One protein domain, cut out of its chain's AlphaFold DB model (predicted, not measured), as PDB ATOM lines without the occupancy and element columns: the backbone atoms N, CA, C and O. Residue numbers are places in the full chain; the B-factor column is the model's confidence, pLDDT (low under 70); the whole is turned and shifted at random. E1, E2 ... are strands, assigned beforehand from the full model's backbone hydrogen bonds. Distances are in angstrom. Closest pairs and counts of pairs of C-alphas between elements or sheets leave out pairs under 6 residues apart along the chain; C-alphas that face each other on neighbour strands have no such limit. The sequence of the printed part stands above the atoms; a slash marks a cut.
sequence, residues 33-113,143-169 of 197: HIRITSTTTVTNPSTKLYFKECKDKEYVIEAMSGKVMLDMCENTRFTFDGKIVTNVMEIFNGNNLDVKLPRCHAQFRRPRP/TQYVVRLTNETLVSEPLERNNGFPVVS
ATOM      1  N   HIS A  33       1.239 -35.741 -41.090       79.81
ATOM      2  CA  HIS A  33       2.045 -35.499 -39.899       79.81
ATOM      3  C   HIS A  33       1.322 -36.019 -38.648       79.81
ATOM      4  O   HIS A  33       0.309 -35.468 -38.226       79.81
ATOM      5  N   ILE A  34       1.857 -37.081 -38.049       83.62
ATOM      6  CA  ILE A  34       1.315 -37.762 -36.872       83.62
ATOM      7  C   ILE A  34       2.205 -37.461 -35.668       83.62
ATOM      8  O   ILE A  34       3.404 -37.732 -35.687       83.62
ATOM      9  N   ARG A  35       1.618 -36.954 -34.580       82.88
ATOM     10  CA  ARG A  35       2.345 -36.647 -33.341       82.88
ATOM     11  C   ARG A  35       1.937 -37.595 -32.214       82.88
ATOM     12  O   ARG A  35       0.763 -37.687 -31.865       82.88
ATOM     13  N   ILE A  36       2.915 -38.289 -31.639       83.69
ATOM     14  CA  ILE A  36       2.757 -39.231 -30.528       83.69
ATOM     15  C   ILE A  36       3.355 -38.584 -29.279       83.69
ATOM     16  O   ILE A  36       4.572 -38.506 -29.114       83.69
ATOM     17  N   THR A  37       2.484 -38.128 -28.386       79.94
ATOM     18  CA  THR A  37       2.848 -37.489 -27.118       79.94
ATOM     19  C   THR A  37       2.458 -38.369 -25.931       79.94
ATOM     20  O   THR A  37       1.718 -39.346 -26.069       79.94
ATOM     21  N   SER A  38       2.912 -38.000 -24.732       69.75
ATOM     22  CA  SER A  38       2.488 -38.635 -23.476       69.75
ATOM     23  C   SER A  38       0.979 -38.523 -23.213       69.75
ATOM     24  O   SER A  38       0.429 -39.342 -22.482       69.75
ATOM     25  N   THR A  39       0.303 -37.542 -23.823       69.25
ATOM     26  CA  THR A  39      -1.154 -37.367 -23.704       69.25
ATOM     27  C   THR A  39      -1.933 -38.255 -24.673       69.25
ATOM     28  O   THR A  39      -3.005 -38.740 -24.328       69.25
ATOM     29  N   THR A  40      -1.389 -38.521 -25.866       70.88
ATOM     30  CA  THR A  40      -2.039 -39.377 -26.872       70.88
ATOM     31  C   THR A  40      -1.777 -40.858 -26.630       70.88
ATOM     32  O   THR A  40      -2.529 -41.712 -27.095       70.88
ATOM     33  N   THR A  41      -0.684 -41.204 -25.948       68.31
ATOM     34  CA  THR A  41      -0.337 -42.593 -25.650       68.31
ATOM     35  C   THR A  41       0.368 -42.677 -24.307       68.31
ATOM     36  O   THR A  41       1.458 -42.133 -24.125       68.31
ATOM     37  N   VAL A  42      -0.234 -43.415 -23.372       73.00
ATOM     38  CA  VAL A  42       0.414 -43.728 -22.098       73.00
ATOM     39  C   VAL A  42       1.618 -44.616 -22.387       73.00
ATOM     40  O   VAL A  42       1.485 -45.743 -22.872       73.00
ATOM     41  N   THR A  43       2.795 -44.071 -22.118       76.25
ATOM     42  CA  THR A  43       4.086 -44.714 -22.341       76.25
ATOM     43  C   THR A  43       4.923 -44.625 -21.071       76.25
ATOM     44  O   THR A  43       4.757 -43.728 -20.246       76.25
ATOM     45  N   ASN A  44       5.807 -45.598 -20.890       79.94
ATOM     46  CA  ASN A  44       6.732 -45.692 -19.772       79.94
ATOM     47  C   ASN A  44       8.110 -46.178 -20.280       79.94
ATOM     48  O   ASN A  44       8.221 -46.618 -21.430       79.94
ATOM     49  N   PRO A  45       9.162 -46.165 -19.441       82.94
ATOM     50  CA  PRO A  45      10.499 -46.643 -19.810       82.94
ATOM     51  C   PRO A  45      10.574 -48.080 -20.350       82.94
ATOM     52  O   PRO A  45      11.543 -48.427 -21.013       82.94
ATOM     53  N   SER A  46       9.581 -48.926 -20.067       83.75
ATOM     54  CA  SER A  46       9.498 -50.304 -20.571       83.75
ATOM     55  C   SER A  46       8.660 -50.438 -21.848       83.75
ATOM     56  O   SER A  46       8.629 -51.507 -22.459       83.75
ATOM     57  N   THR A  47       7.995 -49.358 -22.271       87.00
ATOM     58  CA  THR A  47       7.076 -49.370 -23.409       87.00
ATOM     59  C   THR A  47       7.840 -49.490 -24.718       87.00
ATOM     60  O   THR A  47       8.745 -48.709 -24.997       87.00
ATOM     61  N   LYS A  48       7.465 -50.452 -25.552       88.00
ATOM     62  CA  LYS A  48       8.032 -50.662 -26.880       88.00
ATOM     63  C   LYS A  48       7.095 -50.054 -27.914       88.00
ATOM     64  O   LYS A  48       5.907 -50.363 -27.910       88.00
ATOM     65  N   LEU A  49       7.614 -49.210 -28.795       89.44
ATOM     66  CA  LEU A  49       6.843 -48.668 -29.912       89.44
ATOM     67  C   LEU A  49       7.124 -49.518 -31.151       89.44
ATOM     68  O   LEU A  49       8.286 -49.711 -31.508       89.44
ATOM     69  N   TYR A  50       6.074 -50.044 -31.773       89.62
ATOM     70  CA  TYR A  50       6.160 -50.864 -32.977       89.62
ATOM     71  C   TYR A  50       5.414 -50.184 -34.120       89.62
ATOM     72  O   TYR A  50       4.186 -50.118 -34.112       89.62
ATOM     73  N   PHE A  51       6.160 -49.692 -35.102       89.81
ATOM     74  CA  PHE A  51       5.637 -49.080 -36.316       89.81
ATOM     75  C   PHE A  51       5.701 -50.102 -37.441       89.81
ATOM     76  O   PHE A  51       6.776 -50.622 -37.737       89.81
ATOM     77  N   LYS A  52       4.560 -50.406 -38.054       87.06
ATOM     78  CA  LYS A  52       4.453 -51.404 -39.115       87.06
ATOM     79  C   LYS A  52       3.784 -50.811 -40.342       87.06
ATOM     80  O   LYS A  52       2.748 -50.164 -40.216       87.06
ATOM     81  N   GLU A  53       4.346 -51.076 -41.518       87.62
ATOM     82  CA  GLU A  53       3.743 -50.699 -42.808       87.62
ATOM     83  C   GLU A  53       3.421 -49.190 -42.901       87.62
ATOM     84  O   GLU A  53       2.496 -48.779 -43.597       87.62
ATOM     85  N   CYS A  54       4.177 -48.347 -42.188       86.38
ATOM     86  CA  CYS A  54       4.013 -46.895 -42.224       86.38
ATOM     87  C   CYS A  54       4.566 -46.354 -43.549       86.38
ATOM     88  O   CYS A  54       5.686 -46.703 -43.930       86.38
ATOM     89  N   LYS A  55       3.785 -45.537 -44.263       88.62
ATOM     90  CA  LYS A  55       4.143 -45.035 -45.594       88.62
ATOM     91  C   LYS A  55       3.798 -43.569 -45.753       88.62
ATOM     92  O   LYS A  55       2.740 -43.165 -45.284       88.62
ATOM     93  N   ASP A  56       4.672 -42.828 -46.433       87.31
ATOM     94  CA  ASP A  56       4.428 -41.458 -46.913       87.31
ATOM     95  C   ASP A  56       3.956 -40.480 -45.820       87.31
ATOM     96  O   ASP A  56       3.172 -39.563 -46.072       87.31
ATOM     97  N   LYS A  57       4.424 -40.683 -44.582       86.94
ATOM     98  CA  LYS A  57       4.030 -39.897 -43.407       86.94
ATOM     99  C   LYS A  57       5.248 -39.426 -42.612       86.94
ATOM    100  O   LYS A  57       6.351 -39.966 -42.721       86.94
ATOM    101  N   GLU A  58       5.041 -38.406 -41.794       90.19
ATOM    102  CA  GLU A  58       5.982 -37.948 -40.779       90.19
ATOM    103  C   GLU A  58       5.430 -38.274 -39.393       90.19
ATOM    104  O   GLU A  58       4.296 -37.928 -39.068       90.19
ATOM    105  N   TYR A  59       6.233 -38.944 -38.571       90.31
ATOM    106  CA  TYR A  59       5.914 -39.279 -37.191       90.31
ATOM    107  C   TYR A  59       6.821 -38.478 -36.263       90.31
ATOM    108  O   TYR A  59       8.040 -38.618 -36.326       90.31
ATOM    109  N   VAL A  60       6.235 -37.682 -35.371       90.38
ATOM    110  CA  VAL A  60       6.948 -36.991 -34.288       90.38
ATOM    111  C   VAL A  60       6.617 -37.676 -32.970       90.38
ATOM    112  O   VAL A  60       5.471 -37.676 -32.524       90.38
ATOM    113  N   ILE A  61       7.619 -38.288 -32.352       90.31
ATOM    114  CA  ILE A  61       7.512 -39.098 -31.144       90.31
ATOM    115  C   ILE A  61       8.150 -38.333 -29.988       90.31
ATOM    116  O   ILE A  61       9.367 -38.329 -29.816       90.31
ATOM    117  N   GLU A  62       7.313 -37.712 -29.166       89.19
ATOM    118  CA  GLU A  62       7.721 -36.985 -27.952       89.19
ATOM    119  C   GLU A  62       7.622 -37.865 -26.705       89.19
ATOM    120  O   GLU A  62       8.239 -37.606 -25.673       89.19
ATOM    121  N   ALA A  63       6.829 -38.931 -26.804       83.69
ATOM    122  CA  ALA A  63       6.663 -39.920 -25.760       83.69
ATOM    123  C   ALA A  63       7.980 -40.664 -25.457       83.69
ATOM    124  O   ALA A  63       8.727 -41.048 -26.359       83.69
ATOM    125  N   MET A  64       8.245 -40.915 -24.172       86.44
ATOM    126  CA  MET A  64       9.359 -41.765 -23.744       86.44
ATOM    127  C   MET A  64       9.073 -43.225 -24.107       86.44
ATOM    128  O   MET A  64       7.948 -43.694 -23.976       86.44
ATOM    129  N   SER A  65      10.091 -43.978 -24.515       88.25
ATOM    130  CA  SER A  65       9.949 -45.408 -24.798       88.25
ATOM    131  C   SER A  65      11.175 -46.192 -24.357       88.25
ATOM    132  O   SER A  65      12.267 -45.653 -24.217       88.25
ATOM    133  N   GLY A  66      11.008 -47.485 -24.118       85.75
ATOM    134  CA  GLY A  66      12.104 -48.411 -23.879       85.75
ATOM    135  C   GLY A  66      12.830 -48.770 -25.161       85.75
ATOM    136  O   GLY A  66      14.053 -48.686 -25.212       85.75
ATOM    137  N   LYS A  67      12.077 -49.155 -26.192       87.31
ATOM    138  CA  LYS A  67      12.591 -49.662 -27.469       87.31
ATOM    139  C   LYS A  67      11.698 -49.200 -28.611       87.31
ATOM    140  O   LYS A  67      10.480 -49.131 -28.447       87.31
ATOM    141  N   VAL A  68      12.294 -48.966 -29.773       89.12
ATOM    142  CA  VAL A  68      11.564 -48.635 -31.000       89.12
ATOM    143  C   VAL A  68      11.847 -49.685 -32.064       89.12
ATOM    144  O   VAL A  68      12.988 -50.091 -32.255       89.12
ATOM    145  N   MET A  69      10.804 -50.123 -32.756       89.19
ATOM    146  CA  MET A  69      10.885 -51.072 -33.858       89.19
ATOM    147  C   MET A  69      10.134 -50.499 -35.060       89.19
ATOM    148  O   MET A  69       8.961 -50.146 -34.938       89.19
ATOM    149  N   LEU A  70      10.813 -50.396 -36.200       89.12
ATOM    150  CA  LEU A  70      10.269 -49.921 -37.471       89.12
ATOM    151  C   LEU A  70      10.291 -51.084 -38.462       89.12
ATOM    152  O   LEU A  70      11.368 -51.546 -38.817       89.12
ATOM    153  N   ASP A  71       9.141 -51.566 -38.911       85.19
ATOM    154  CA  ASP A  71       9.038 -52.726 -39.799       85.19
ATOM    155  C   ASP A  71       8.250 -52.395 -41.070       85.19
ATOM    156  O   ASP A  71       7.154 -51.837 -41.015       85.19
ATOM    157  N   MET A  72       8.817 -52.729 -42.233       85.56
ATOM    158  CA  MET A  72       8.212 -52.509 -43.557       85.56
ATOM    159  C   MET A  72       7.742 -51.063 -43.796       85.56
ATOM    160  O   MET A  72       6.738 -50.830 -44.468       85.56
ATOM    161  N   CYS A  73       8.444 -50.085 -43.225       86.00
ATOM    162  CA  CYS A  73       8.113 -48.672 -43.394       86.00
ATOM    163  C   CYS A  73       8.790 -48.103 -44.653       86.00
ATOM    164  O   CYS A  73       9.945 -48.433 -44.942       86.00
ATOM    165  N   GLU A  74       8.098 -47.232 -45.391       87.44
ATOM    166  CA  GLU A  74       8.568 -46.703 -46.678       87.44
ATOM    167  C   GLU A  74       8.360 -45.191 -46.796       87.44
ATOM    168  O   GLU A  74       7.313 -44.681 -46.413       87.44
ATOM    169  N   ASN A  75       9.345 -44.466 -47.334       87.81
ATOM    170  CA  ASN A  75       9.248 -43.023 -47.597       87.81
ATOM    171  C   ASN A  75       8.695 -42.221 -46.401       87.81
ATOM    172  O   ASN A  75       7.789 -41.402 -46.531       87.81
ATOM    173  N   THR A  76       9.186 -42.539 -45.207       88.75
ATOM    174  CA  THR A  76       8.614 -42.074 -43.942       88.75
ATOM    175  C   THR A  76       9.695 -41.400 -43.114       88.75
ATOM    176  O   THR A  76      10.831 -41.884 -43.050       88.75
ATOM    177  N   ARG A  77       9.331 -40.298 -42.457       92.38
ATOM    178  CA  ARG A  77      10.197 -39.614 -41.497       92.38
ATOM    179  C   ARG A  77       9.775 -39.945 -40.072       92.38
ATOM    180  O   ARG A  77       8.600 -39.857 -39.741       92.38
ATOM    181  N   PHE A  78      10.742 -40.274 -39.228       92.25
ATOM    182  CA  PHE A  78      10.559 -40.460 -37.797       92.25
ATOM    183  C   PHE A  78      11.444 -39.471 -37.041       92.25
ATOM    184  O   PHE A  78      12.669 -39.547 -37.118       92.25
ATOM    185  N   THR A  79      10.829 -38.569 -36.289       91.38
ATOM    186  CA  THR A  79      11.508 -37.623 -35.405       91.38
ATOM    187  C   THR A  79      11.240 -38.030 -33.964       91.38
ATOM    188  O   THR A  79      10.108 -37.978 -33.500       91.38
ATOM    189  N   PHE A  80      12.272 -38.464 -33.254       89.69
ATOM    190  CA  PHE A  80      12.200 -38.849 -31.850       89.69
ATOM    191  C   PHE A  80      12.711 -37.697 -30.991       89.69
ATOM    192  O   PHE A  80      13.918 -37.532 -30.842       89.69
ATOM    193  N   ASP A  81      11.796 -36.926 -30.413       88.69
ATOM    194  CA  ASP A  81      12.120 -35.897 -29.419       88.69
ATOM    195  C   ASP A  81      12.104 -36.479 -27.993       88.69
ATOM    196  O   ASP A  81      12.782 -35.988 -27.089       88.69
ATOM    197  N   GLY A  82      11.359 -37.571 -27.797       83.19
ATOM    198  CA  GLY A  82      11.322 -38.342 -26.559       83.19
ATOM    199  C   GLY A  82      12.560 -39.223 -26.347       83.19
ATOM    200  O   GLY A  82      13.276 -39.594 -27.277       83.19
ATOM    201  N   LYS A  83      12.807 -39.615 -25.091       85.25
ATOM    202  CA  LYS A  83      13.933 -40.491 -24.724       85.25
ATOM    203  C   LYS A  83      13.637 -41.961 -25.053       85.25
ATOM    204  O   LYS A  83      12.624 -42.494 -24.599       85.25
ATOM    205  N   ILE A  84      14.567 -42.631 -25.741       86.44
ATOM    206  CA  ILE A  84      14.585 -44.094 -25.923       86.44
ATOM    207  C   ILE A  84      15.528 -44.701 -24.878       86.44
ATOM    208  O   ILE A  84      16.743 -44.598 -24.993       86.44
ATOM    209  N   VAL A  85      14.986 -45.315 -23.830       84.38
ATOM    210  CA  VAL A  85      15.730 -45.676 -22.612       84.38
ATOM    211  C   VAL A  85      16.812 -46.721 -22.856       84.38
ATOM    212  O   VAL A  85      17.910 -46.582 -22.328       84.38
ATOM    213  N   THR A  86      16.531 -47.751 -23.656       79.44
ATOM    214  CA  THR A  86      17.534 -48.791 -23.942       79.44
ATOM    215  C   THR A  86      18.554 -48.354 -24.988       79.44
ATOM    216  O   THR A  86      19.500 -49.091 -25.252       79.44
ATOM    217  N   ASN A  87      18.343 -47.195 -25.625       77.50
ATOM    218  CA  ASN A  87      19.006 -46.791 -26.862       77.50
ATOM    219  C   ASN A  87      18.883 -47.844 -27.987       77.50
ATOM    220  O   ASN A  87      19.565 -47.783 -28.997       77.50
ATOM    221  N   VAL A  88      17.992 -48.831 -27.883       77.44
ATOM    222  CA  VAL A  88      17.801 -49.800 -28.962       77.44
ATOM    223  C   VAL A  88      16.672 -49.327 -29.868       77.44
ATOM    224  O   VAL A  88      15.512 -49.224 -29.459       77.44
ATOM    225  N   MET A  89      17.033 -49.087 -31.122       84.81
ATOM    226  CA  MET A  89      16.114 -49.042 -32.248       84.81
ATOM    227  C   MET A  89      16.347 -50.299 -33.089       84.81
ATOM    228  O   MET A  89      17.437 -50.860 -33.079       84.81
ATOM    229  N   GLU A  90      15.324 -50.795 -33.767       83.06
ATOM    230  CA  GLU A  90      15.472 -51.864 -34.752       83.06
ATOM    231  C   GLU A  90      14.675 -51.491 -35.991       83.06
ATOM    232  O   GLU A  90      13.529 -51.054 -35.887       83.06
ATOM    233  N   ILE A  91      15.288 -51.638 -37.161       83.88
ATOM    234  CA  ILE A  91      14.679 -51.273 -38.436       83.88
ATOM    235  C   ILE A  91      14.688 -52.509 -39.324       83.88
ATOM    236  O   ILE A  91      15.735 -52.963 -39.767       83.88
ATOM    237  N   PHE A  92      13.513 -53.047 -39.605       80.50
ATOM    238  CA  PHE A  92      13.311 -54.221 -40.433       80.50
ATOM    239  C   PHE A  92      12.675 -53.805 -41.754       80.50
ATOM    240  O   PHE A  92      11.665 -53.108 -41.791       80.50
ATOM    241  N   ASN A  93      13.268 -54.229 -42.870       80.31
ATOM    242  CA  ASN A  93      12.703 -54.025 -44.206       80.31
ATOM    243  C   ASN A  93      12.323 -52.564 -44.544       80.31
ATOM    244  O   ASN A  93      11.480 -52.345 -45.411       80.31
ATOM    245  N   GLY A  94      12.960 -51.568 -43.926       80.56
ATOM    246  CA  GLY A  94      12.719 -50.157 -44.228       80.56
ATOM    247  C   GLY A  94      13.202 -49.752 -45.624       80.56
ATOM    248  O   GLY A  94      14.153 -50.337 -46.155       80.56
ATOM    249  N   ASN A  95      12.563 -48.753 -46.230       82.56
ATOM    250  CA  ASN A  95      13.032 -48.146 -47.475       82.56
ATOM    251  C   ASN A  95      12.823 -46.629 -47.486       82.56
ATOM    252  O   ASN A  95      11.715 -46.153 -47.275       82.56
ATOM    253  N   ASN A  96      13.876 -45.869 -47.793       85.81
ATOM    254  CA  ASN A  96      13.851 -44.404 -47.791       85.81
ATOM    255  C   ASN A  96      13.290 -43.833 -46.474       85.81
ATOM    256  O   ASN A  96      12.325 -43.074 -46.474       85.81
ATOM    257  N   LEU A  97      13.867 -44.265 -45.351       85.75
ATOM    258  CA  LEU A  97      13.496 -43.780 -44.027       85.75
ATOM    259  C   LEU A  97      14.416 -42.640 -43.610       85.75
ATOM    260  O   LEU A  97      15.635 -42.733 -43.763       85.75
ATOM    261  N   ASP A  98      13.828 -41.595 -43.049       89.00
ATOM    262  CA  ASP A  98      14.542 -40.457 -42.479       89.00
ATOM    263  C   ASP A  98      14.343 -40.475 -40.962       89.00
ATOM    264  O   ASP A  98      13.221 -40.316 -40.489       89.00
ATOM    265  N   VAL A  99      15.394 -40.752 -40.193       89.00
ATOM    266  CA  VAL A  99      15.309 -40.895 -38.736       89.00
ATOM    267  C   VAL A  99      16.108 -39.785 -38.070       89.00
ATOM    268  O   VAL A  99      17.337 -39.723 -38.165       89.00
ATOM    269  N   LYS A 100      15.398 -38.928 -37.341       88.94
ATOM    270  CA  LYS A 100      15.962 -37.838 -36.554       88.94
ATOM    271  C   LYS A 100      15.830 -38.153 -35.068       88.94
ATOM    272  O   LYS A 100      14.741 -38.409 -34.569       88.94
ATOM    273  N   LEU A 101      16.952 -38.122 -34.369       84.62
ATOM    274  CA  LEU A 101      17.071 -38.185 -32.914       84.62
ATOM    275  C   LEU A 101      17.566 -36.815 -32.412       84.62
ATOM    276  O   LEU A 101      18.130 -36.051 -33.199       84.62
ATOM    277  N   PRO A 102      17.449 -36.489 -31.112       76.62
ATOM    278  CA  PRO A 102      17.747 -35.141 -30.618       76.62
ATOM    279  C   PRO A 102      19.206 -34.712 -30.832       76.62
ATOM    280  O   PRO A 102      19.504 -33.524 -30.892       76.62
ATOM    281  N   ARG A 103      20.124 -35.680 -30.948       71.12
ATOM    282  CA  ARG A 103      21.568 -35.456 -31.132       71.12
ATOM    283  C   ARG A 103      22.143 -36.107 -32.389       71.12
ATOM    284  O   ARG A 103      23.331 -35.960 -32.657       71.12
ATOM    285  N   CYS A 104      21.328 -36.827 -33.162       63.31
ATOM    286  CA  CYS A 104      21.799 -37.628 -34.294       63.31
ATOM    287  C   CYS A 104      20.776 -37.618 -35.421       63.31
ATOM    288  O   CYS A 104      19.574 -37.643 -35.184       63.31
ATOM    289  N   HIS A 105      21.247 -37.664 -36.659       68.62
ATOM    290  CA  HIS A 105      20.387 -37.748 -37.828       68.62
ATOM    291  C   HIS A 105      20.913 -38.835 -38.760       68.62
ATOM    292  O   HIS A 105      22.108 -38.864 -39.053       68.62
ATOM    293  N   ALA A 106      20.034 -39.719 -39.220       70.44
ATOM    294  CA  ALA A 106      20.388 -40.781 -40.148       70.44
ATOM    295  C   ALA A 106      19.322 -40.973 -41.218       70.44
ATOM    296  O   ALA A 106      18.125 -40.948 -40.947       70.44
ATOM    297  N   GLN A 107      19.787 -41.246 -42.434       69.06
ATOM    298  CA  GLN A 107      18.935 -41.613 -43.555       69.06
ATOM    299  C   GLN A 107      19.223 -43.050 -43.963       69.06
ATOM    300  O   GLN A 107      20.356 -43.405 -44.288       69.06
ATOM    301  N   PHE A 108      18.176 -43.865 -43.996       65.50
ATOM    302  CA  PHE A 108      18.238 -45.254 -44.415       65.50
ATOM    303  C   PHE A 108      17.659 -45.371 -45.813       65.50
ATOM    304  O   PHE A 108      16.448 -45.309 -46.031       65.50
ATOM    305  N   ARG A 109      18.540 -45.569 -46.789       63.56
ATOM    306  CA  ARG A 109      18.150 -45.872 -48.165       63.56
ATOM    307  C   ARG A 109      18.599 -47.281 -48.478       63.56
ATOM    308  O   ARG A 109      19.759 -47.617 -48.246       63.56
ATOM    309  N   ARG A 110      17.703 -48.103 -49.031       56.12
ATOM    310  CA  ARG A 110      18.155 -49.369 -49.602       56.12
ATOM    311  C   ARG A 110      19.105 -49.043 -50.755       56.12
ATOM    312  O   ARG A 110      18.756 -48.195 -51.587       56.12
ATOM    313  N   PRO A 111      20.287 -49.675 -50.829       44.31
ATOM    314  CA  PRO A 111      21.112 -49.553 -52.015       44.31
ATOM    315  C   PRO A 111      20.275 -50.033 -53.203       44.31
ATOM    316  O   PRO A 111      19.719 -51.132 -53.180       44.31
ATOM    317  N   ARG A 112      20.127 -49.182 -54.228       37.50
ATOM    318  CA  ARG A 112      19.544 -49.639 -55.492       37.50
ATOM    319  C   ARG A 112      20.438 -50.770 -55.999       37.50
ATOM    320  O   ARG A 112      21.658 -50.583 -55.991       37.50
ATOM    321  N   PRO A 113      19.882 -51.903 -56.457       41.69
ATOM    322  CA  PRO A 113      20.674 -52.866 -57.200       41.69
ATOM    323  C   PRO A 113      21.338 -52.108 -58.350       41.69
ATOM    324  O   PRO A 113      20.646 -51.479 -59.155       41.69
ATOM    325  N   THR A 143      19.521 -58.141 -47.609       54.09
ATOM    326  CA  THR A 143      20.465 -57.630 -46.620       54.09
ATOM    327  C   THR A 143      19.649 -56.768 -45.673       54.09
ATOM    328  O   THR A 143      19.399 -55.587 -45.909       54.09
ATOM    329  N   GLN A 144      19.088 -57.428 -44.666       55.62
ATOM    330  CA  GLN A 144      18.439 -56.800 -43.536       55.62
ATOM    331  C   GLN A 144      19.555 -56.327 -42.609       55.62
ATOM    332  O   GLN A 144      20.580 -56.992 -42.479       55.62
ATOM    333  N   TYR A 145      19.368 -55.167 -41.997       60.69
ATOM    334  CA  TYR A 145      20.325 -54.588 -41.065       60.69
ATOM    335  C   TYR A 145      19.600 -54.330 -39.753       60.69
ATOM    336  O   TYR A 145      18.454 -53.894 -39.766       60.69
ATOM    337  N   VAL A 146      20.257 -54.576 -38.627       63.75
ATOM    338  CA  VAL A 146      19.825 -54.055 -37.330       63.75
ATOM    339  C   VAL A 146      20.575 -52.758 -37.100       63.75
ATOM    340  O   VAL A 146      21.796 -52.712 -37.199       63.75
ATOM    341  N   VAL A 147      19.845 -51.689 -36.806       66.38
ATOM    342  CA  VAL A 147      20.428 -50.372 -36.556       66.38
ATOM    343  C   VAL A 147      20.282 -50.052 -35.084       66.38
ATOM    344  O   VAL A 147      19.203 -49.669 -34.650       66.38
ATOM    345  N   ARG A 148      21.359 -50.177 -34.315       63.19
ATOM    346  CA  ARG A 148      21.369 -49.881 -32.880       63.19
ATOM    347  C   ARG A 148      21.805 -48.441 -32.651       63.19
ATOM    348  O   ARG A 148      22.766 -47.991 -33.265       63.19
ATOM    349  N   LEU A 149      21.171 -47.737 -31.719       62.41
ATOM    350  CA  LEU A 149      21.721 -46.489 -31.196       62.41
ATOM    351  C   LEU A 149      22.638 -46.849 -30.011       62.41
ATOM    352  O   LEU A 149      22.197 -47.272 -28.954       62.41
ATOM    353  N   THR A 150      23.948 -46.747 -30.191       60.53
ATOM    354  CA  THR A 150      24.937 -47.040 -29.142       60.53
ATOM    355  C   THR A 150      25.769 -45.792 -28.905       60.53
ATOM    356  O   THR A 150      26.300 -45.229 -29.856       60.53
ATOM    357  N   ASN A 151      25.865 -45.330 -27.656       61.59
ATOM    358  CA  ASN A 151      26.648 -44.141 -27.283       61.59
ATOM    359  C   ASN A 151      26.354 -42.905 -28.155       61.59
ATOM    360  O   ASN A 151      27.275 -42.267 -28.649       61.59
ATOM    361  N   GLU A 152      25.074 -42.598 -28.390       63.91
ATOM    362  CA  GLU A 152      24.665 -41.472 -29.254       63.91
ATOM    363  C   GLU A 152      25.177 -41.587 -30.706       63.91
ATOM    364  O   GLU A 152      25.323 -40.598 -31.413       63.91
ATOM    365  N   THR A 153      25.445 -42.803 -31.182       54.28
ATOM    366  CA  THR A 153      25.792 -43.076 -32.581       54.28
ATOM    367  C   THR A 153      24.952 -44.225 -33.120       54.28
ATOM    368  O   THR A 153      24.623 -45.164 -32.394       54.28
ATOM    369  N   LEU A 154      24.549 -44.145 -34.387       65.00
ATOM    370  CA  LEU A 154      23.789 -45.210 -35.037       65.00
ATOM    371  C   LEU A 154      24.759 -46.198 -35.683       65.00
ATOM    372  O   LEU A 154      25.507 -45.840 -36.589       65.00
ATOM    373  N   VAL A 155      24.730 -47.439 -35.208       68.00
ATOM    374  CA  VAL A 155      25.558 -48.548 -35.687       68.00
ATOM    375  C   VAL A 155      24.661 -49.516 -36.448       68.00
ATOM    376  O   VAL A 155      23.700 -50.040 -35.886       68.00
ATOM    377  N   SER A 156      24.946 -49.739 -37.732       64.38
ATOM    378  CA  SER A 156      24.247 -50.732 -38.553       64.38
ATOM    379  C   SER A 156      25.032 -52.038 -38.602       64.38
ATOM    380  O   SER A 156      26.169 -52.053 -39.073       64.38
ATOM    381  N   GLU A 157      24.410 -53.133 -38.186       63.59
ATOM    382  CA  GLU A 157      24.960 -54.488 -38.233       63.59
ATOM    383  C   GLU A 157      24.141 -55.314 -39.238       63.59
ATOM    384  O   GLU A 157      22.909 -55.223 -39.226       63.59
ATOM    385  N   PRO A 158      24.764 -56.098 -40.137       61.78
ATOM    386  CA  PRO A 158      24.018 -57.012 -40.994       61.78
ATOM    387  C   PRO A 158      23.288 -58.046 -40.127       61.78
ATOM    388  O   PRO A 158      23.843 -58.595 -39.179       61.78
ATOM    389  N   LEU A 159      22.018 -58.288 -40.439       61.16
ATOM    390  CA  LEU A 159      21.188 -59.243 -39.722       61.16
ATOM    391  C   LEU A 159      21.326 -60.620 -40.363       61.16
ATOM    392  O   LEU A 159      20.820 -60.858 -41.463       61.16
ATOM    393  N   GLU A 160      21.972 -61.536 -39.655       63.91
ATOM    394  CA  GLU A 160      22.019 -62.941 -40.037       63.91
ATOM    395  C   GLU A 160      20.753 -63.642 -39.532       63.91
ATOM    396  O   GLU A 160      20.173 -63.280 -38.509       63.91
ATOM    397  N   ARG A 161      20.254 -64.635 -40.272       52.78
ATOM    398  CA  ARG A 161      19.105 -65.440 -39.840       52.78
ATOM    399  C   ARG A 161      19.560 -66.872 -39.653       52.78
ATOM    400  O   ARG A 161      19.925 -67.521 -40.626       52.78
ATOM    401  N   ASN A 162      19.478 -67.368 -38.423       47.66
ATOM    402  CA  ASN A 162      19.662 -68.783 -38.124       47.66
ATOM    403  C   ASN A 162      18.283 -69.394 -37.841       47.66
ATOM    404  O   ASN A 162      17.564 -68.921 -36.961       47.66
ATOM    405  N   ASN A 163      17.870 -70.387 -38.634       44.16
ATOM    406  CA  ASN A 163      16.558 -71.045 -38.529       44.16
ATOM    407  C   ASN A 163      15.358 -70.076 -38.479       44.16
ATOM    408  O   ASN A 163      14.398 -70.278 -37.741       44.16
ATOM    409  N   GLY A 164      15.418 -68.990 -39.257       40.19
ATOM    410  CA  GLY A 164      14.356 -67.978 -39.330       40.19
ATOM    411  C   GLY A 164      14.394 -66.915 -38.225       40.19
ATOM    412  O   GLY A 164      13.747 -65.876 -38.384       40.19
ATOM    413  N   PHE A 165      15.201 -67.106 -37.178       36.09
ATOM    414  CA  PHE A 165      15.376 -66.142 -36.094       36.09
ATOM    415  C   PHE A 165      16.548 -65.189 -36.373       36.09
ATOM    416  O   PHE A 165      17.594 -65.626 -36.857       36.09
ATOM    417  N   PRO A 166      16.386 -63.883 -36.093       46.12
ATOM    418  CA  PRO A 166      17.451 -62.904 -36.254       46.12
ATOM    419  C   PRO A 166      18.583 -63.174 -35.255       46.12
ATOM    420  O   PRO A 166      18.374 -63.124 -34.044       46.12
ATOM    421  N   VAL A 167      19.779 -63.429 -35.772       50.25
ATOM    422  CA  VAL A 167      21.024 -63.550 -35.018       50.25
ATOM    423  C   VAL A 167      21.919 -62.389 -35.428       50.25
ATOM    424  O   VAL A 167      22.119 -62.115 -36.607       50.25
ATOM    425  N   VAL A 168      22.433 -61.665 -34.440       50.62
ATOM    426  CA  VAL A 168      23.481 -60.673 -34.669       50.62
ATOM    427  C   VAL A 168      24.800 -61.389 -34.443       50.62
ATOM    428  O   VAL A 168      24.975 -61.993 -33.383       50.62
ATOM    429  N   SER A 169      25.705 -61.341 -35.418       46.97
ATOM    430  CA  SER A 169      27.055 -61.886 -35.305       46.97
ATOM    431  C   SER A 169      27.867 -61.047 -34.312       46.97
ATOM    432  O   SER A 169      28.733 -60.255 -34.665       46.97
TER     433      SER A 169
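Overview. This is residues 33 to 113 and 143 to 169 of the 197 residues of an uncharacterized protein of Jimgerdemannia flammicorona (UniProt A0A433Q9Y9). The chain is wound in stacked turns, a short solenoid with two walls partly face to face: E1, E3, E5 and E7 stand side by side in one wall, E2, E4 and E6 in the other. At one end of the stack E8 folds back beside E7 and the hairpin E9 and E10 packs on E6 through E9, while the far part of E10, paired with E11, reaches past the walls. The printed part has 108 residues, no named helix and 11 strands, E1 to E11 in chain order, and its class is all strand. The sheets are E1 E3 E5 E7 E8, mixed; E2 E4 E6, parallel; and E9 E10 E11, antiparallel. The whole is compact, with a radius of gyration of the C-alphas of 13.6 A and spans of 40 by 28 by 25 A.

Arrangement. Begin at E1, residues 33 to 36, an edge strand parallel to E3, residues 58 to 61; look for N 34 and O 58, 2.8 A apart. E3 is parallel to E5, residues 74 to 80, with N 59 and O 77 at 2.8 A. E5 is parallel to E7, residues 95 to 101, with N 78 and O 98 at 2.8 A. E7 forms an antiparallel hairpin with E8, residues 104 to 108, with N 99 and O 106 at 2.8 A. This sheet is twisted, its C-alphas up to 4.1 A off the best plane. In the second sheet, E2, residues 48 to 52, is parallel to E4, residues 65 to 71, with N 51 and O 69 at 2.8 A. E4 is parallel to E6, residues 84 to 92, with N 70 and O 90 at 2.8 A; E6 bends by 82 degrees at residue 87. E4 and E5 are apart. The closest C-alphas of E6 and E9, residues 145 to 150, are those of Asn 87 and Leu 149, 5.1 A apart. The meander E9 E10 E11, each strand the antiparallel neighbour of the one before, is staggered: E10, residues 153 to 162, pairs with E9 over 153 to 158, N 148 and O 155 at 2.8 A, and with E11, residues 165 to 168, over 159 to 162, N 167 and O 160 at 2.8 A.

Along the chain. Find C-alpha 33 at (2.045, -35.499, -39.899), where E1 begins. E4, E5, E6 and E7 measure 16.7, 17.2, 17.7 and 18.1 A. E10 runs 27.0 A to C-alpha 162 at (19.662, -68.783, -38.124).

Size, cuts and confidence. The farthest C-alphas, of Thr 39 and Pro 113, are 42.9 A apart. Residues 114 to 142 are not printed; C-alphas 113 and 143 are 11.6 A apart across this cut. The link E1 to E2 is long, with 11 residues. The model's pLDDT is under 70 for 39 residues, among them 107 to 113 and 143 to 169.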